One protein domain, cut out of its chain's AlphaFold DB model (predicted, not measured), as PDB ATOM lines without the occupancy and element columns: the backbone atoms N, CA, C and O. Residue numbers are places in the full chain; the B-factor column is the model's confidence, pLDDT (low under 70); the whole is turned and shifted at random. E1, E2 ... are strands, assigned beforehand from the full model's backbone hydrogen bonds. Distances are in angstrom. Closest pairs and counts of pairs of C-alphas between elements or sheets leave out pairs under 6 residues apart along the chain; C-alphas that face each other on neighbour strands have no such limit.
ATOM      1  N   VAL A  19      44.587 -11.912   7.183       96.50
ATOM      2  CA  VAL A  19      43.401 -12.697   7.528       96.50
ATOM      3  C   VAL A  19      42.332 -12.438   6.481       96.50
ATOM      4  O   VAL A  19      41.937 -11.290   6.278       96.50
ATOM      5  N   TYR A  20      41.836 -13.508   5.873       95.88
ATOM      6  CA  TYR A  20      40.829 -13.467   4.823       95.88
ATOM      7  C   TYR A  20      39.618 -14.308   5.227       95.88
ATOM      8  O   TYR A  20      39.766 -15.345   5.877       95.88
ATOM      9  N   THR A  21      38.428 -13.862   4.829       94.56
ATOM     10  CA  THR A  21      37.193 -14.652   4.888       94.56
ATOM     11  C   THR A  21      36.793 -14.986   3.466       94.56
ATOM     12  O   THR A  21      36.690 -14.084   2.635       94.56
ATOM     13  N   ILE A  22      36.586 -16.268   3.205       95.44
ATOM     14  CA  ILE A  22      36.448 -16.816   1.865       95.44
ATOM     15  C   ILE A  22      35.087 -17.471   1.720       95.44
ATOM     16  O   ILE A  22      34.683 -18.269   2.568       95.44
ATOM     17  N   ASP A  23      34.425 -17.144   0.617       92.75
ATOM     18  CA  ASP A  23      33.150 -17.708   0.205       92.75
ATOM     19  C   ASP A  23      33.372 -18.599  -1.021       92.75
ATOM     20  O   ASP A  23      33.713 -18.095  -2.094       92.75
ATOM     21  N   MET A  24      33.135 -19.906  -0.885       91.75
ATOM     22  CA  MET A  24      33.297 -20.867  -1.975       91.75
ATOM     23  C   MET A  24      31.965 -21.477  -2.393       91.75
ATOM     24  O   MET A  24      31.343 -22.230  -1.640       91.75
ATOM     25  N   ALA A  25      31.542 -21.201  -3.625       88.69
ATOM     26  CA  ALA A  25      30.421 -21.913  -4.225       88.69
ATOM     27  C   ALA A  25      30.900 -23.281  -4.726       88.69
ATOM     28  O   ALA A  25      31.971 -23.374  -5.321       88.69
ATOM     29  N   VAL A  26      30.122 -24.343  -4.521       85.75
ATOM     30  CA  VAL A  26      30.429 -25.632  -5.153       85.75
ATOM     31  C   VAL A  26      29.790 -25.635  -6.534       85.75
ATOM     32  O   VAL A  26      28.563 -25.657  -6.649       85.75
ATOM     33  N   ASP A  27      30.623 -25.597  -7.569       75.88
ATOM     34  CA  ASP A  27      30.188 -25.666  -8.959       75.88
ATOM     35  C   ASP A  27      30.513 -27.054  -9.516       75.88
ATOM     36  O   ASP A  27      31.664 -27.398  -9.795       75.88
ATOM     37  N   ALA A  28      29.488 -27.893  -9.638       60.81
ATOM     38  CA  ALA A  28      29.614 -29.144 -10.368       60.81
ATOM     39  C   ALA A  28      29.598 -28.797 -11.861       60.81
ATOM     40  O   ALA A  28      28.557 -28.403 -12.392       60.81
ATOM     41  N   GLN A  29      30.757 -28.887 -12.523       53.91
ATOM     42  CA  GLN A  29      30.880 -28.415 -13.898       53.91
ATOM     43  C   GLN A  29      29.902 -29.159 -14.817       53.91
ATOM     44  O   GLN A  29      29.963 -30.377 -14.959       53.91
ATOM     45  N   ARG A  30      29.034 -28.397 -15.492       48.81
ATOM     46  CA  ARG A  30      28.398 -28.813 -16.744       48.81
ATOM     47  C   ARG A  30      29.371 -28.478 -17.862       48.81
ATOM     48  O   ARG A  30      29.454 -27.311 -18.249       48.81
ATOM     49  N   GLU A  31      30.107 -29.448 -18.392       43.28
ATOM     50  CA  GLU A  31      30.798 -29.189 -19.653       43.28
ATOM     51  C   GLU A  31      29.746 -28.845 -20.715       43.28
ATOM     52  O   GLU A  31      28.870 -29.631 -21.057       43.28
ATOM     53  N   THR A  32      29.812 -27.631 -21.256       40.38
ATOM     54  CA  THR A  32      28.859 -27.114 -22.248       40.38
ATOM     55  C   THR A  32      29.011 -27.756 -23.632       40.38
ATOM     56  O   THR A  32      28.382 -27.304 -24.587       40.38
ATOM     57  N   SER A  33      29.824 -28.812 -23.767       37.03
ATOM     58  CA  SER A  33      30.079 -29.477 -25.053       37.03
ATOM     59  C   SER A  33      30.305 -30.994 -25.002       37.03
ATOM     60  O   SER A  33      30.284 -31.621 -26.060       37.03
ATOM     61  N   LYS A  34      30.437 -31.601 -23.817       41.62
ATOM     62  CA  LYS A  34      30.391 -33.055 -23.632       41.62
ATOM     63  C   LYS A  34      29.248 -33.357 -22.687       41.62
ATOM     64  O   LYS A  34      29.237 -32.947 -21.533       41.62
ATOM     65  N   SER A  35      28.206 -33.938 -23.255       38.56
ATOM     66  CA  SER A  35      27.027 -34.342 -22.519       38.56
ATOM     67  C   SER A  35      27.441 -35.459 -21.573       38.56
ATOM     68  O   SER A  35      27.389 -36.587 -22.017       38.56
ATOM     69  N   THR A  36      27.722 -35.190 -20.295       42.25
ATOM     70  CA  THR A  36      27.837 -36.212 -19.227       42.25
ATOM     71  C   THR A  36      26.527 -36.975 -18.959       42.25
ATOM     72  O   THR A  36      26.433 -37.741 -17.992       42.25
ATOM     73  N   ARG A  37      25.509 -36.765 -19.811       45.38
ATOM     74  CA  ARG A  37      24.149 -37.288 -19.697       45.38
ATOM     75  C   ARG A  37      24.118 -38.789 -19.950       45.38
ATOM     76  O   ARG A  37      23.994 -39.237 -21.082       45.38
ATOM     77  N   GLY A  38      24.118 -39.555 -18.868       40.03
ATOM     78  CA  GLY A  38      23.580 -40.917 -18.857       40.03
ATOM     79  C   GLY A  38      22.123 -40.999 -18.382       40.03
ATOM     80  O   GLY A  38      21.493 -42.044 -18.537       40.03
ATOM     81  N   ILE A  39      21.575 -39.942 -17.761       45.00
ATOM     82  CA  ILE A  39      20.263 -39.978 -17.091       45.00
ATOM     83  C   ILE A  39      19.541 -38.633 -17.263       45.00
ATOM     84  O   ILE A  39      19.792 -37.681 -16.531       45.00
ATOM     85  N   GLU A  40      18.583 -38.546 -18.191       41.47
ATOM     86  CA  GLU A  40      17.804 -37.309 -18.391       41.47
ATOM     87  C   GLU A  40      16.714 -37.063 -17.330       41.47
ATOM     88  O   GLU A  40      16.024 -36.052 -17.401       41.47
ATOM     89  N   ASN A  41      16.554 -37.920 -16.312       39.69
ATOM     90  CA  ASN A  41      15.609 -37.687 -15.216       39.69
ATOM     91  C   ASN A  41      16.078 -38.309 -13.886       39.69
ATOM     92  O   ASN A  41      16.126 -39.529 -13.747       39.69
ATOM     93  N   ASN A  42      16.300 -37.432 -12.900       38.72
ATOM     94  CA  ASN A  42      16.583 -37.676 -11.479       38.72
ATOM     95  C   ASN A  42      17.954 -38.268 -11.111       38.72
ATOM     96  O   ASN A  42      18.243 -39.429 -11.376       38.72
ATOM     97  N   SER A  43      18.712 -37.435 -10.378       42.22
ATOM     98  CA  SER A  43      19.790 -37.785  -9.437       42.22
ATOM     99  C   SER A  43      20.819 -38.780  -9.967       42.22
ATOM    100  O   SER A  43      20.681 -39.984  -9.773       42.22
ATOM    101  N   ASN A  44      21.851 -38.263 -10.635       42.91
ATOM    102  CA  ASN A  44      23.240 -38.307 -10.157       42.91
ATOM    103  C   ASN A  44      24.135 -37.722 -11.264       42.91
ATOM    104  O   ASN A  44      24.269 -38.284 -12.349       42.91
ATOM    105  N   PHE A  45      24.635 -36.518 -10.966       41.72
ATOM    106  CA  PHE A  45      25.472 -35.619 -11.771       41.72
ATOM    107  C   PHE A  45      24.927 -35.194 -13.141       41.72
ATOM    108  O   PHE A  45      25.262 -35.767 -14.166       41.72
ATOM    109  N   ASP A  46      24.126 -34.117 -13.097       48.09
ATOM    110  CA  ASP A  46      23.954 -33.111 -14.167       48.09
ATOM    111  C   ASP A  46      23.432 -31.750 -13.603       48.09
ATOM    112  O   ASP A  46      22.833 -30.919 -14.307       48.09
ATOM    113  N   GLY A  47      23.666 -31.464 -12.306       51.19
ATOM    114  CA  GLY A  47      23.311 -30.159 -11.714       51.19
ATOM    115  C   GLY A  47      23.434 -29.963 -10.196       51.19
ATOM    116  O   GLY A  47      23.266 -28.828  -9.761       51.19
ATOM    117  N   ASN A  48      23.714 -31.000  -9.393       60.19
ATOM    118  CA  ASN A  48      23.834 -30.887  -7.932       60.19
ATOM    119  C   ASN A  48      25.037 -31.697  -7.418       60.19
ATOM    120  O   ASN A  48      25.245 -32.826  -7.850       60.19
ATOM    121  N   TYR A  49      25.801 -31.125  -6.484       75.75
ATOM    122  CA  TYR A  49      26.736 -31.858  -5.626       75.75
ATOM    123  C   TYR A  49      25.936 -32.368  -4.431       75.75
ATOM    124  O   TYR A  49      25.466 -31.546  -3.651       75.75
ATOM    125  N   ASP A  50      25.726 -33.672  -4.282       78.44
ATOM    126  CA  ASP A  50      24.818 -34.211  -3.257       78.44
ATOM    127  C   ASP A  50      25.363 -34.216  -1.820       78.44
ATOM    128  O   ASP A  50      24.598 -33.857  -0.914       78.44
ATOM    129  N   PRO A  51      26.654 -34.507  -1.559       87.12
ATOM    130  CA  PRO A  51      27.168 -34.581  -0.195       87.12
ATOM    131  C   PRO A  51      26.913 -33.295   0.601       87.12
ATOM    132  O   PRO A  51      26.891 -32.191   0.056       87.12
ATOM    133  N   SER A  52      26.685 -33.421   1.908       91.31
ATOM    134  CA  SER A  52      26.508 -32.274   2.817       91.31
ATOM    135  C   SER A  52      27.831 -31.691   3.312       91.31
ATOM    136  O   SER A  52      27.831 -30.694   4.028       91.31
ATOM    137  N   THR A  53      28.943 -32.329   2.958       94.88
ATOM    138  CA  THR A  53      30.289 -31.997   3.417       94.88
ATOM    139  C   THR A  53      31.247 -32.097   2.237       94.88
ATOM    140  O   THR A  53      31.063 -32.921   1.337       94.88
ATOM    141  N   ILE A  54      32.264 -31.246   2.242       95.62
ATOM    142  CA  ILE A  54      33.429 -31.349   1.368       95.62
ATOM    143  C   ILE A  54      34.683 -31.327   2.241       95.62
ATOM    144  O   ILE A  54      34.705 -30.649   3.268       95.62
ATOM    145  N   TYR A  55      35.699 -32.092   1.871       97.69
ATOM    146  CA  TYR A  55      36.936 -32.233   2.630       97.69
ATOM    147  C   TYR A  55      38.076 -31.582   1.860       97.69
ATOM    148  O   TYR A  55      38.209 -31.815   0.662       97.69
ATOM    149  N   LEU A  56      38.877 -30.761   2.532       97.94
ATOM    150  CA  LEU A  56      40.142 -30.255   2.010       97.94
ATOM    151  C   LEU A  56      41.259 -31.180   2.470       97.94
ATOM    152  O   LEU A  56      41.441 -31.354   3.674       97.94
ATOM    153  N   HIS A  57      41.998 -31.719   1.514       97.69
ATOM    154  CA  HIS A  57      43.113 -32.630   1.732       97.69
ATOM    155  C   HIS A  57      44.421 -31.941   1.399       97.69
ATOM    156  O   HIS A  57      44.538 -31.310   0.349       97.69
ATOM    157  N   GLN A  58      45.404 -32.061   2.283       95.44
ATOM    158  CA  GLN A  58      46.769 -31.634   2.023       95.44
ATOM    159  C   GLN A  58      47.505 -32.701   1.212       95.44
ATOM    160  O   GLN A  58      47.674 -33.823   1.684       95.44
ATOM    161  N   LYS A  59      48.017 -32.335   0.033       92.12
ATOM    162  CA  LYS A  59      48.850 -33.237  -0.768       92.12
ATOM    163  C   LYS A  59      50.155 -33.554  -0.038       92.12
ATOM    164  O   LYS A  59      50.726 -32.694   0.634       92.12
ATOM    165  N   ASP A  60      50.602 -34.803  -0.161       82.75
ATOM    166  CA  ASP A  60      51.807 -35.349   0.482       82.75
ATOM    167  C   ASP A  60      51.832 -35.226   2.024       82.75
ATOM    168  O   ASP A  60      52.886 -35.331   2.659       82.75
ATOM    169  N   GLY A  61      50.668 -35.011   2.644       80.69
ATOM    170  CA  GLY A  61      50.482 -34.919   4.088       80.69
ATOM    171  C   GLY A  61      49.249 -35.695   4.549       80.69
ATOM    172  O   GLY A  61      48.526 -36.265   3.749       80.69
ATOM    173  N   ASN A  62      48.996 -35.699   5.860       83.19
ATOM    174  CA  ASN A  62      47.820 -36.364   6.451       83.19
ATOM    175  C   ASN A  62      46.746 -35.352   6.888       83.19
ATOM    176  O   ASN A  62      45.916 -35.637   7.753       83.19
ATOM    177  N   GLY A  63      46.850 -34.114   6.405       92.12
ATOM    178  CA  GLY A  63      45.990 -33.019   6.819       92.12
ATOM    179  C   GLY A  63      44.655 -33.075   6.092       92.12
ATOM    180  O   GLY A  63      44.622 -32.842   4.890       92.12
ATOM    181  N   VAL A  64      43.566 -33.316   6.822       96.31
ATOM    182  CA  VAL A  64      42.201 -33.261   6.286       96.31
ATOM    183  C   VAL A  64      41.335 -32.306   7.101       96.31
ATOM    184  O   VAL A  64      41.407 -32.269   8.332       96.31
ATOM    185  N   LEU A  65      40.500 -31.521   6.420       97.81
ATOM    186  CA  LEU A  65      39.570 -30.586   7.051       97.81
ATOM    187  C   LEU A  65      38.188 -30.653   6.409       97.81
ATOM    188  O   LEU A  65      38.036 -30.416   5.216       97.81
ATOM    189  N   ALA A  66      37.171 -30.931   7.219       98.00
ATOM    190  CA  ALA A  66      35.783 -30.978   6.778       98.00
ATOM    191  C   ALA A  66      35.138 -29.581   6.757       98.00
ATOM    192  O   ALA A  66      35.216 -28.835   7.736       98.00
ATOM    193  N   PHE A  67      34.416 -29.275   5.680       97.69
ATOM    194  CA  PHE A  67      33.601 -28.074   5.529       97.69
ATOM    195  C   PHE A  67      32.130 -28.467   5.378       97.69
ATOM    196  O   PHE A  67      31.790 -29.201   4.442       97.69
ATOM    197  N   PRO A  68      31.233 -27.988   6.257       96.56
ATOM    198  CA  PRO A  68      29.804 -28.170   6.052       96.56
ATOM    199  C   PRO A  68      29.351 -27.352   4.838       96.56
ATOM    200  O   PRO A  68      29.721 -26.187   4.693       96.56
ATOM    201  N   LEU A  69      28.516 -27.952   3.992       93.44
ATOM    202  CA  LEU A  69      27.910 -27.276   2.853       93.44
ATOM    203  C   LEU A  69      26.532 -26.732   3.219       93.44
ATOM    204  O   LEU A  69      25.677 -27.457   3.728       93.44
ATOM    205  N   TYR A  70      26.296 -25.459   2.924       93.44
ATOM    206  CA  TYR A  70      25.035 -24.785   3.216       93.44
ATOM    207  C   TYR A  70      24.762 -23.647   2.231       93.44
ATOM    208  O   TYR A  70      25.614 -23.257   1.433       93.44
ATOM    209  N   SER A  71      23.533 -23.136   2.269       91.00
ATOM    210  CA  SER A  71      23.138 -21.970   1.485       91.00
ATOM    211  C   SER A  71      23.516 -20.683   2.214       91.00
ATOM    212  O   SER A  71      23.309 -20.581   3.423       91.00
ATOM    213  N   TYR A  72      24.026 -19.690   1.491       87.94
ATOM    214  CA  TYR A  72      24.386 -18.383   2.043       87.94
ATOM    215  C   TYR A  72      24.268 -17.285   0.980       87.94
ATOM    216  O   TYR A  72      24.201 -17.562  -0.216       87.94
ATOM    217  N   THR A  73      24.243 -16.026   1.411       87.31
ATOM    218  CA  THR A  73      24.374 -14.869   0.518       87.31
ATOM    219  C   THR A  73      25.820 -14.389   0.576       87.31
ATOM    220  O   THR A  73      26.312 -14.097   1.664       87.31
ATOM    221  N   ASN A  74      26.510 -14.351  -0.565       80.31
ATOM    222  CA  ASN A  74      27.914 -13.938  -0.616       80.31
ATOM    223  C   ASN A  74      28.077 -12.426  -0.371       80.31
ATOM    224  O   ASN A  74      27.100 -11.668  -0.343       80.31
ATOM    225  N   SER A  75      29.323 -11.967  -0.240       74.38
ATOM    226  CA  SER A  75      29.651 -10.546  -0.037       74.38
ATOM    227  C   SER A  75      29.137  -9.594  -1.130       74.38
ATOM    228  O   SER A  75      29.022  -8.394  -0.892       74.38
ATOM    229  N   GLU A  76      28.811 -10.106  -2.320       77.62
ATOM    230  CA  GLU A  76      28.250  -9.344  -3.444       77.62
ATOM    231  C   GLU A  76      26.709  -9.327  -3.456       77.62
ATOM    232  O   GLU A  76      26.093  -8.741  -4.347       77.62
ATOM    233  N   GLY A  77      26.064  -9.952  -2.465       80.12
ATOM    234  CA  GLY A  77      24.608 -10.039  -2.364       80.12
ATOM    235  C   GLY A  77      23.979 -11.129  -3.239       80.12
ATOM    236  O   GLY A  77      22.757 -11.157  -3.387       80.12
ATOM    237  N   GLN A  78      24.779 -12.017  -3.832       81.56
ATOM    238  CA  GLN A  78      24.297 -13.130  -4.648       81.56
ATOM    239  C   GLN A  78      24.012 -14.356  -3.778       81.56
ATOM    240  O   GLN A  78      24.782 -14.701  -2.878       81.56
ATOM    241  N   GLN A  79      22.904 -15.039  -4.063       84.75
ATOM    242  CA  GLN A  79      22.541 -16.262  -3.357       84.75
ATOM    243  C   GLN A  79      23.375 -17.443  -3.863       84.75
ATOM    244  O   GLN A  79      23.289 -17.816  -5.032       84.75
ATOM    245  N   CYS A  80      24.121 -18.072  -2.959       84.81
ATOM    246  CA  CYS A  80      24.724 -19.380  -3.157       84.81
ATOM    247  C   CYS A  80      23.794 -20.455  -2.574       84.81
ATOM    248  O   CYS A  80      23.452 -20.436  -1.388       84.81
ATOM    249  N   ASN A  81      23.362 -21.406  -3.404       83.12
ATOM    250  CA  ASN A  81      22.471 -22.483  -2.956       83.12
ATOM    251  C   ASN A  81      23.227 -23.587  -2.209       83.12
ATOM    252  O   ASN A  81      22.667 -24.199  -1.300       83.12
ATOM    253  N   LYS A  82      24.489 -23.826  -2.580       86.81
ATOM    254  CA  LYS A  82      25.345 -24.829  -1.955       86.81
ATOM    255  C   LYS A  82      26.812 -24.421  -2.069       86.81
ATOM    256  O   LYS A  82      27.366 -24.347  -3.162       86.81
ATOM    257  N   GLY A  83      27.425 -24.157  -0.929       91.69
ATOM    258  CA  GLY A  83      28.833 -23.809  -0.834       91.69
ATOM    259  C   GLY A  83      29.308 -23.872   0.608       91.69
ATOM    260  O   GLY A  83      28.594 -24.370   1.478       91.69
ATOM    261  N   PHE A  84      30.504 -23.370   0.859       95.25
ATOM    262  CA  PHE A  84      31.116 -23.335   2.180       95.25
ATOM    263  C   PHE A  84      31.900 -22.048   2.361       95.25
ATOM    264  O   PHE A  84      32.277 -21.382   1.398       95.25
ATOM    265  N   ARG A  85      32.149 -21.697   3.620       96.12
ATOM    266  CA  ARG A  85      32.922 -20.511   3.972       96.12
ATOM    267  C   ARG A  85      33.981 -20.860   4.993       96.12
ATOM    268  O   ARG A  85      33.811 -21.793   5.781       96.12
ATOM    269  N   TYR A  86      35.066 -20.104   4.984       97.38
ATOM    270  CA  TYR A  86      36.154 -20.292   5.930       97.38
ATOM    271  C   TYR A  86      36.960 -19.023   6.142       97.38
ATOM    272  O   TYR A  86      36.911 -18.082   5.352       97.38
ATOM    273  N   ARG A  87      37.718 -19.010   7.233       97.69
ATOM    274  CA  ARG A  87      38.786 -18.048   7.474       97.69
ATOM    275  C   ARG A  87      40.114 -18.692   7.125       97.69
ATOM    276  O   ARG A  87      40.357 -19.828   7.526       97.69
ATOM    277  N   ILE A  88      40.977 -17.951   6.446       97.94
ATOM    278  CA  ILE A  88      42.380 -18.312   6.251       97.94
ATOM    279  C   ILE A  88      43.271 -17.203   6.814       97.94
ATOM    280  O   ILE A  88      43.055 -16.019   6.556       97.94
ATOM    281  N   GLU A  89      44.240 -17.584   7.638       98.12
ATOM    282  CA  GLU A  89      45.260 -16.694   8.195       98.12
ATOM    283  C   GLU A  89      46.620 -17.061   7.608       98.12
ATOM    284  O   GLU A  89      47.153 -18.121   7.927       98.12
ATOM    285  N   VAL A  90      47.157 -16.195   6.747       97.38
ATOM    286  CA  VAL A  90      48.472 -16.336   6.111       97.38
ATOM    287  C   VAL A  90      49.516 -15.633   6.978       97.38
ATOM    288  O   VAL A  90      49.394 -14.444   7.278       97.38
ATOM    289  N   LYS A  91      50.533 -16.381   7.407       96.12
ATOM    290  CA  LYS A  91      51.629 -15.921   8.271       96.12
ATOM    291  C   LYS A  91      52.777 -15.339   7.433       96.12
ATOM    292  O   LYS A  91      52.832 -15.507   6.220       96.12
ATOM    293  N   GLU A  92      53.727 -14.667   8.086       94.12
ATOM    294  CA  GLU A  92      54.885 -14.036   7.418       94.12
ATOM    295  C   GLU A  92      55.815 -15.031   6.695       94.12
ATOM    296  O   GLU A  92      56.537 -14.647   5.779       94.12
ATOM    297  N   ASP A  93      55.812 -16.305   7.091       93.00
ATOM    298  CA  ASP A  93      56.560 -17.390   6.442       93.00
ATOM    299  C   ASP A  93      55.790 -18.045   5.272       93.00
ATOM    300  O   ASP A  93      56.238 -19.044   4.700       93.00
ATOM    301  N   ASN A  94      54.645 -17.466   4.897       91.50
ATOM    302  CA  ASN A  94      53.672 -17.978   3.930       91.50
ATOM    303  C   ASN A  94      53.040 -19.324   4.319       91.50
ATOM    304  O   ASN A  94      52.448 -19.985   3.467       91.50
ATOM    305  N   SER A  95      53.147 -19.753   5.580       95.94
ATOM    306  CA  SER A  95      52.276 -20.805   6.104       95.94
ATOM    307  C   SER A  95      50.862 -20.249   6.302       95.94
ATOM    308  O   SER A  95      50.674 -19.040   6.452       95.94
ATOM    309  N   ALA A  96      49.855 -21.121   6.336       97.25
ATOM    310  CA  ALA A  96      48.474 -20.706   6.552       97.25
ATOM    311  C   ALA A  96      47.746 -21.573   7.580       97.25
ATOM    312  O   ALA A  96      48.070 -22.743   7.759       97.25
ATOM    313  N   THR A  97      46.741 -21.006   8.240       98.00
ATOM    314  CA  THR A  97      45.785 -21.757   9.063       98.00
ATOM    315  C   THR A  97      44.381 -21.532   8.520       98.00
ATOM    316  O   THR A  97      43.946 -20.385   8.405       98.00
ATOM    317  N   ILE A  98      43.674 -22.615   8.201       98.25
ATOM    318  CA  ILE A  98      42.305 -22.589   7.677       98.25
ATOM    319  C   ILE A  98      41.332 -23.031   8.767       98.25
ATOM    320  O   ILE A  98      41.539 -24.064   9.401       98.25
ATOM    321  N   THR A  99      40.256 -22.271   8.967       98.38
ATOM    322  CA  THR A  99      39.199 -22.548   9.950       98.38
ATOM    323  C   THR A  99      37.828 -22.453   9.271       98.38
ATOM    324  O   THR A  99      37.464 -21.361   8.821       98.38
ATOM    325  N   PRO A 100      37.048 -23.546   9.180       98.00
ATOM    326  CA  PRO A 100      35.728 -23.517   8.557       98.00
ATOM    327  C   PRO A 100      34.740 -22.646   9.338       98.00
ATOM    328  O   PRO A 100      34.846 -22.489  10.556       98.00
ATOM    329  N   ILE A 101      33.749 -22.112   8.630       97.06
ATOM    330  CA  ILE A 101      32.647 -21.326   9.189       97.06
ATOM    331  C   ILE A 101      31.341 -22.080   8.936       97.06
ATOM    332  O   ILE A 101      31.086 -22.528   7.815       97.06
ATOM    333  N   ASP A 102      30.496 -22.204   9.955       95.06
ATOM    334  CA  ASP A 102      29.197 -22.867   9.842       95.06
ATOM    335  C   ASP A 102      28.081 -21.958   9.285       95.06
ATOM    336  O   ASP A 102      28.263 -20.772   8.993       95.06
ATOM    337  N   ALA A 103      26.884 -22.527   9.131       93.44
ATOM    338  CA  ALA A 103      25.708 -21.819   8.619       93.44
ATOM    339  C   ALA A 103      25.205 -20.685   9.538       93.44
ATOM    340  O   ALA A 103      24.336 -19.913   9.139       93.44
ATOM    341  N   THR A 104      25.721 -20.593  10.766       93.81
ATOM    342  CA  THR A 104      25.383 -19.570  11.765       93.81
ATOM    343  C   THR A 104      26.489 -18.529  11.951       93.81
ATOM    344  O   THR A 104      26.450 -17.775  12.921       93.81
ATOM    345  N   ASP A 105      27.452 -18.479  11.023       90.50
ATOM    346  CA  ASP A 105      28.614 -17.581  11.044       90.50
ATOM    347  C   ASP A 105      29.584 -17.826  12.216       90.50
ATOM    348  O   ASP A 105      30.395 -16.958  12.546       90.50
ATOM    349  N   ASN A 106      29.546 -19.011  12.837       95.38
ATOM    350  CA  ASN A 106      30.506 -19.388  13.873       95.38
ATOM    351  C   ASN A 106      31.703 -20.127  13.267       95.38
ATOM    352  O   ASN A 106      31.556 -20.967  12.378       95.38
ATOM    353  N   TYR A 107      32.896 -19.836  13.787       96.06
ATOM    354  CA  TYR A 107      34.097 -20.610  13.483       96.06
ATOM    355  C   TYR A 107      34.002 -21.990  14.130       96.06
ATOM    356  O   TYR A 107      33.710 -22.094  15.324       96.06
ATOM    357  N   LEU A 108      34.275 -23.036  13.356       95.75
ATOM    358  CA  LEU A 108      34.415 -24.380  13.903       95.75
ATOM    359  C   LEU A 108      35.717 -24.501  14.706       95.75
ATOM    360  O   LEU A 108      36.691 -23.793  14.460       95.75
ATOM    361  N   GLU A 109      35.740 -25.424  15.669       94.00
ATOM    362  CA  GLU A 109      36.938 -25.698  16.480       94.00
ATOM    363  C   GLU A 109      38.033 -26.432  15.686       94.00
ATOM    364  O   GLU A 109      39.194 -26.460  16.095       94.00
ATOM    365  N   THR A 110      37.676 -27.028  14.546       95.69
ATOM    366  CA  THR A 110      38.609 -27.707  13.650       95.69
ATOM    367  C   THR A 110      39.371 -26.707  12.787       95.69
ATOM    368  O   THR A 110      38.836 -25.699  12.326       95.69
ATOM    369  N   SER A 111      40.647 -26.993  12.548       96.62
ATOM    370  CA  SER A 111      41.480 -26.204  11.647       96.62
ATOM    371  C   SER A 111      42.555 -27.067  11.009       96.62
ATOM    372  O   SER A 111      42.881 -28.140  11.519       96.62
ATOM    373  N   LEU A 112      43.094 -26.584   9.896       97.62
ATOM    374  CA  LEU A 112      44.214 -27.201   9.200       97.62
ATOM    375  C   LEU A 112      45.337 -26.182   9.060       97.62
ATOM    376  O   LEU A 112      45.118 -25.077   8.561       97.62
ATOM    377  N   GLU A 113      46.527 -26.554   9.518       96.75
ATOM    378  CA  GLU A 113      47.744 -25.785   9.284       96.75
ATOM    379  C   GLU A 113      48.430 -26.287   8.016       96.75
ATOM    380  O   GLU A 113      48.719 -27.472   7.878       96.75
ATOM    381  N   LEU A 114      48.711 -25.364   7.106       96.56
ATOM    382  CA  LEU A 114      49.411 -25.603   5.857       96.56
ATOM    383  C   LEU A 114      50.799 -24.976   5.936       96.56
ATOM    384  O   LEU A 114      50.952 -23.799   6.281       96.56
ATOM    385  N   SER A 115      51.822 -25.759   5.606       94.75
ATOM    386  CA  SER A 115      53.176 -25.243   5.433       94.75
ATOM    387  C   SER A 115      53.273 -24.361   4.189       94.75
ATOM    388  O   SER A 115      52.493 -24.497   3.248       94.75
ATOM    389  N   SER A 116      54.281 -23.492   4.164       93.31
ATOM    390  CA  SER A 116      54.639 -22.717   2.974       93.31
ATOM    391  C   SER A 116      54.763 -23.627   1.745       93.31
ATOM    392  O   SER A 116      55.456 -24.645   1.803       93.31
ATOM    393  N   GLY A 117      54.070 -23.279   0.659       90.25
ATOM    394  CA  GLY A 117      54.067 -24.051  -0.587       90.25
ATOM    395  C   GLY A 117      53.246 -25.345  -0.566       90.25
ATOM    396  O   GLY A 117      53.372 -26.128  -1.501       90.25
ATOM    397  N   ALA A 118      52.431 -25.592   0.465       93.31
ATOM    398  CA  ALA A 118      51.517 -26.732   0.464       93.31
ATOM    399  C   ALA A 118      50.492 -26.620  -0.676       93.31
ATOM    400  O   ALA A 118      49.922 -25.549  -0.909       93.31
ATOM    401  N   GLU A 119      50.237 -27.749  -1.329       95.69
ATOM    402  CA  GLU A 119      49.140 -27.927  -2.274       95.69
ATOM    403  C   GLU A 119      48.019 -28.712  -1.603       95.69
ATOM    404  O   GLU A 119      48.254 -29.596  -0.773       95.69
ATOM    405  N   VAL A 120      46.785 -28.378  -1.952       97.06
ATOM    406  CA  VAL A 120      45.598 -29.025  -1.402       97.06
ATOM    407  C   VAL A 120      44.580 -29.306  -2.496       97.06
ATOM    408  O   VAL A 120      44.608 -28.689  -3.556       97.06
ATOM    409  N   TYR A 121      43.636 -30.200  -2.242       96.88
ATOM    410  CA  TYR A 121      42.513 -30.436  -3.145       96.88
ATOM    411  C   TYR A 121      41.235 -30.703  -2.352       96.88
ATOM    412  O   TYR A 121      41.279 -31.063  -1.175       96.88
ATOM    413  N   PHE A 122      40.083 -30.499  -2.989       96.12
ATOM    414  CA  PHE A 122      38.795 -30.784  -2.367       96.12
ATOM    415  C   PHE A 122      38.270 -32.148  -2.813       96.12
ATOM    416  O   PHE A 122      38.383 -32.501  -3.985       96.12
ATOM    417  N   SER A 123      37.658 -32.893  -1.898       95.06
ATOM    418  CA  SER A 123      37.086 -34.220  -2.147       95.06
ATOM    419  C   SER A 123      35.765 -34.411  -1.408       95.06
ATOM    420  O   SER A 123      35.511 -33.790  -0.374       95.06
ATOM    421  N   SER A 124      34.918 -35.306  -1.912       92.88
ATOM    422  CA  SER A 124      33.747 -35.784  -1.170       92.88
ATOM    423  C   SER A 124      34.055 -36.869  -0.142       92.88
ATOM    424  O   SER A 124      33.189 -37.179   0.677       92.88
ATOM    425  N   LEU A 125      35.243 -37.476  -0.193       94.00
ATOM    426  CA  LEU A 125      35.689 -38.478   0.771       94.00
ATOM    427  C   LEU A 125      36.541 -37.836   1.866       94.00
ATOM    428  O   LEU A 125      37.304 -36.907   1.612       94.00
ATOM    429  N   GLU A 126      36.410 -38.365   3.081       94.12
ATOM    430  CA  GLU A 126      37.226 -37.975   4.239       94.12
ATOM    431  C   GLU A 126      38.662 -38.515   4.155       94.12
ATOM    432  O   GLU A 126      39.546 -38.012   4.835       94.12
ATOM    433  N   SER A 127      38.912 -39.514   3.310       92.94
ATOM    434  CA  SER A 127      40.240 -40.078   3.053       92.94
ATOM    435  C   SER A 127      40.678 -39.780   1.619       92.94
ATOM    436  O   SER A 127      39.827 -39.652   0.733       92.94
ATOM    437  N   ASP A 128      41.993 -39.695   1.407       91.50
ATOM    438  CA  ASP A 128      42.603 -39.674   0.075       91.50
ATOM    439  C   ASP A 128      42.335 -40.977  -0.693       91.50
ATOM    440  O   ASP A 128      42.231 -40.965  -1.916       91.50
ATOM    441  N   ASP A 129      42.173 -42.098   0.014       91.69
ATOM    442  CA  ASP A 129      42.022 -43.413  -0.595       91.69
ATOM    443  C   ASP A 129      40.552 -43.829  -0.709       91.69
ATOM    444  O   ASP A 129      39.797 -43.873   0.269       91.69
ATOM    445  N   TRP A 130      40.161 -44.256  -1.907       93.75
ATOM    446  CA  TRP A 130      39.025 -45.154  -2.084       93.75
ATOM    447  C   TRP A 130      39.532 -46.596  -2.092       93.75
ATOM    448  O   TRP A 130      40.455 -46.921  -2.833       93.75
ATOM    449  N   THR A 131      38.935 -47.468  -1.277       92.75
ATOM    450  CA  THR A 131      39.339 -48.877  -1.156       92.75
ATOM    451  C   THR A 131      38.109 -49.772  -1.079       92.75
ATOM    452  O   THR A 131      37.191 -49.490  -0.306       92.75
ATOM    453  N   LEU A 132      38.106 -50.869  -1.837       91.50
ATOM    454  CA  LEU A 132      37.169 -51.970  -1.636       91.50
ATOM    455  C   LEU A 132      37.570 -52.771  -0.387       91.50
ATOM    456  O   LEU A 132      38.702 -53.254  -0.320       91.50
ATOM    457  N   ILE A 156      31.960 -40.380  -6.412       89.69
ATOM    458  CA  ILE A 156      33.096 -39.768  -5.719       89.69
ATOM    459  C   ILE A 156      33.463 -38.502  -6.468       89.69
ATOM    460  O   ILE A 156      33.550 -38.505  -7.696       89.69
ATOM    461  N   TYR A 157      33.730 -37.435  -5.730       89.38
ATOM    462  CA  TYR A 157      34.040 -36.135  -6.288       89.38
ATOM    463  C   TYR A 157      35.418 -35.647  -5.862       89.38
ATOM    464  O   TYR A 157      35.825 -35.844  -4.718       89.38
ATOM    465  N   ARG A 158      36.087 -34.939  -6.774       91.50
ATOM    466  CA  ARG A 158      37.365 -34.259  -6.548       91.50
ATOM    467  C   ARG A 158      37.359 -32.905  -7.250       91.50
ATOM    468  O   ARG A 158      36.742 -32.761  -8.305       91.50
ATOM    469  N   SER A 159      38.043 -31.908  -6.700       91.81
ATOM    470  CA  SER A 159      38.272 -30.660  -7.418       91.81
ATOM    471  C   SER A 159      39.039 -30.873  -8.719       91.81
ATOM    472  O   SER A 159      39.944 -31.704  -8.805       91.81
ATOM    473  N   ALA A 160      38.671 -30.084  -9.728       87.75
ATOM    474  CA  ALA A 160      39.270 -30.106 -11.062       87.75
ATOM    475  C   ALA A 160      40.765 -29.754 -11.070       87.75
ATOM    476  O   ALA A 160      41.496 -30.132 -11.981       87.75
ATOM    477  N   ALA A 161      41.200 -29.011 -10.057       89.88
ATOM    478  CA  ALA A 161      42.571 -28.585  -9.868       89.88
ATOM    479  C   ALA A 161      42.990 -28.778  -8.411       89.88
ATOM    480  O   ALA A 161      42.149 -28.940  -7.515       89.88
ATOM    481  N   ASP A 162      44.300 -28.737  -8.214       94.81
ATOM    482  CA  ASP A 162      44.913 -28.534  -6.910       94.81
ATOM    483  C   ASP A 162      45.005 -27.025  -6.643       94.81
ATOM    484  O   ASP A 162      45.032 -26.215  -7.573       94.81
ATOM    485  N   PHE A 163      45.017 -26.649  -5.370       95.50
ATOM    486  CA  PHE A 163      45.005 -25.269  -4.909       95.50
ATOM    487  C   PHE A 163      46.263 -24.988  -4.099       95.50
ATOM    488  O   PHE A 163      46.624 -25.742  -3.193       95.50
ATOM    489  N   SER A 164      46.898 -23.862  -4.389       95.56
ATOM    490  CA  SER A 164      47.906 -23.262  -3.524       95.56
ATOM    491  C   SER A 164      47.246 -22.456  -2.401       95.56
ATOM    492  O   SER A 164      46.071 -22.091  -2.476       95.56
ATOM    493  N   ILE A 165      48.022 -22.077  -1.380       95.44
ATOM    494  CA  ILE A 165      47.566 -21.125  -0.351       95.44
ATOM    495  C   ILE A 165      47.041 -19.827  -0.986       95.44
ATOM    496  O   ILE A 165      46.045 -19.290  -0.512       95.44
ATOM    497  N   THR A 166      47.660 -19.341  -2.069       94.06
ATOM    498  CA  THR A 166      47.205 -18.128  -2.764       94.06
ATOM    499  C   THR A 166      45.799 -18.293  -3.330       94.06
ATOM    500  O   THR A 166      44.960 -17.412  -3.131       94.06
ATOM    501  N   ASP A 167      45.507 -19.430  -3.960       94.69
ATOM    502  CA  ASP A 167      44.180 -19.699  -4.521       94.69
ATOM    503  C   ASP A 167      43.110 -19.733  -3.420       94.69
ATOM    504  O   ASP A 167      42.015 -19.199  -3.590       94.69
ATOM    505  N   LEU A 168      43.464 -20.257  -2.241       95.31
ATOM    506  CA  LEU A 168      42.594 -20.300  -1.062       95.31
ATOM    507  C   LEU A 168      42.372 -18.931  -0.397       95.31
ATOM    508  O   LEU A 168      41.607 -18.844   0.557       95.31
ATOM    509  N   THR A 169      43.015 -17.851  -0.854       94.69
ATOM    510  CA  THR A 169      42.742 -16.483  -0.356       94.69
ATOM    511  C   THR A 169      41.726 -15.715  -1.202       94.69
ATOM    512  O   THR A 169      41.429 -14.556  -0.906       94.69
ATOM    513  N   THR A 170      41.152 -16.350  -2.229       91.25
ATOM    514  CA  THR A 170      40.200 -15.716  -3.149       91.25
ATOM    515  C   THR A 170      38.849 -16.427  -3.116       91.25
ATOM    516  O   THR A 170      38.771 -17.636  -3.311       91.25
ATOM    517  N   SER A 171      37.764 -15.673  -2.906       89.25
ATOM    518  CA  SER A 171      36.397 -16.195  -3.038       89.25
ATOM    519  C   SER A 171      36.079 -16.542  -4.491       89.25
ATOM    520  O   SER A 171      36.407 -15.784  -5.406       89.25
ATOM    521  N   GLY A 172      35.381 -17.652  -4.710       85.56
ATOM    522  CA  GLY A 172      35.033 -18.106  -6.052       85.56
ATOM    523  C   GLY A 172      34.422 -19.504  -6.072       85.56
ATOM    524  O   GLY A 172      34.244 -20.129  -5.028       85.56
ATOM    525  N   PRO A 173      34.047 -20.016  -7.251       83.81
ATOM    526  CA  PRO A 173      33.585 -21.388  -7.363       83.81
ATOM    527  C   PRO A 173      34.752 -22.375  -7.216       83.81
ATOM    528  O   PRO A 173      35.803 -22.199  -7.833       83.81
ATOM    529  N   VAL A 174      34.545 -23.455  -6.463       87.25
ATOM    530  CA  VAL A 174      35.343 -24.677  -6.610       87.25
ATOM    531  C   VAL A 174      34.667 -25.536  -7.661       87.25
ATOM    532  O   VAL A 174      33.545 -26.003  -7.455       87.25
ATOM    533  N   VAL A 175      35.366 -25.752  -8.771       86.06
ATOM    534  CA  VAL A 175      34.917 -26.678  -9.807       86.06
ATOM    535  C   VAL A 175      35.202 -28.108  -9.368       86.06
ATOM    536  O   VAL A 175      36.344 -28.450  -9.052       86.06
ATOM    537  N   ILE A 176      34.164 -28.939  -9.374       85.44
ATOM    538  CA  ILE A 176      34.221 -30.342  -8.968       85.44
ATOM    539  C   ILE A 176      33.945 -31.271 -10.163       85.44
ATOM    540  O   ILE A 176      33.047 -31.017 -10.969       85.44
ATOM    541  N   HIS A 177      34.699 -32.367 -10.240       84.12
ATOM    542  CA  HIS A 177      34.566 -33.463 -11.205       84.12
ATOM    543  C   HIS A 177      34.298 -34.787 -10.489       84.12
ATOM    544  O   HIS A 177      34.611 -34.921  -9.301       84.12
ATOM    545  N   ARG A 178      33.760 -35.789 -11.201       85.19
ATOM    546  CA  ARG A 178      33.763 -37.150 -10.648       85.19
ATOM    547  C   ARG A 178      35.194 -37.676 -10.658       85.19
ATOM    548  O   ARG A 178      35.841 -37.700 -11.700       85.19
ATOM    549  N   ALA A 179      35.658 -38.164  -9.520       89.12
ATOM    550  CA  ALA A 179      36.916 -38.900  -9.423       89.12
ATOM    551  C   ALA A 179      36.760 -40.389  -9.780       89.12
ATOM    552  O   ALA A 179      37.694 -41.167  -9.631       89.12
ATOM    553  N   CYS A 180      35.566 -40.782 -10.223       91.12
ATOM    554  CA  CYS A 180      35.215 -42.126 -10.648       91.12
ATOM    555  C   CYS A 180      34.544 -42.105 -12.028       91.12
ATOM    556  O   CYS A 180      34.088 -41.054 -12.496       91.12
ATOM    557  N   ALA A 181      34.436 -43.273 -12.654       90.75
ATOM    558  CA  ALA A 181      33.558 -43.502 -13.794       90.75
ATOM    559  C   ALA A 181      32.189 -44.012 -13.325       90.75
ATOM    560  O   ALA A 181      32.050 -44.565 -12.227       90.75
TER     561      ALA A 181
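What this domain is: This is residues 19 to 132 and 156 to 181 of the 404 residues of an uncharacterized protein of Bacteroides sp (UniProt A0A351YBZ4). Two sheets wrap round one core as a small, irregular barrel: E1, E5, E6 and E7 make one wall, E3, E2 and E8 the opposite one, and E10 and E11 lead from E8 back to E1. It is not evenly paired all round; a long loop sticks out at residues 39 to 44, and E9 lies away from the core. The printed part has 140 residues, 64 of them, under half, in eleven named strands, E1 to E11 in chain order, with no named helix: the class is all strand. E3, E2 and E8 form an antiparallel sheet in that order, while the other sheet is branched and mixed. The whole is compact, with a radius of gyration of the C-alphas of 15.4 A and spans of 50 by 39 by 27 A.

Where its parts are: Find C-alpha 19 at (43.401, -12.697, 7.528); from there E1 runs 27.9 A to residue 28. E2, residues 53 to 58, covers 16.5 A, and E3 is residues 64 to 68. E4, residues 70 to 73, leads to E5, residues 79 to 90, which starts at (22.541, -16.262, -3.357), bends by 95 degrees at residue 82 and spans 27.6 A. Next come E6, residues 96 to 101 and 16.1 A long, E7, 112 to 114, E8, 119 to 123, and E9, 129 to 131. Past the cut, look for E10, residues 157 to 159, and E11, residues 172 to 178, 19.6 A long and ending at (33.763, -37.150, -10.648).

How they stand to each other: Start at E1: E5 lies on one side, antiparallel, with N 22 and O 86 at 2.8 A, and E11 on the other side, parallel, with N 174 and O 25 at 2.8 A. E4, E5, E6 and E7 form a meander, each strand the antiparallel neighbour of the one before; look at N 80 and O 72, 2.8 A, N 87 and O 99, 2.8 A, and N 114 and O 96, 2.8 A. E3 runs on into E4 at 66 degrees. In the other sheet N 56 and O 65 of the hairpin E2 and E3 are within hydrogen-bond range at 2.8 A, and so are N 55 and O 123 of the antiparallel neighbours E2 and E8, at 2.8 A. Between the sheets, the closest C-alphas of E3 and E6 are Phe 67 and Pro 100, 5.9 A, and those of E8 and E10 are Ser 123 and Arg 158, 4.4 A. E10 and E11 are a hairpin, with N 177 and O 158 at 2.8 A. E9 pairs with no named strand.

The domain as a whole: The farthest C-alphas, Asn 41 and Glu 92, are 51.1 A apart. Residues 133 to 155 are not printed, and C-alphas 132 and 156 are 13.5 A apart across this cut. The links E1 to E2 and E10 to E11 are long. Mean pLDDT of the printed part is 84.9; residues 28 to 48 are under 70.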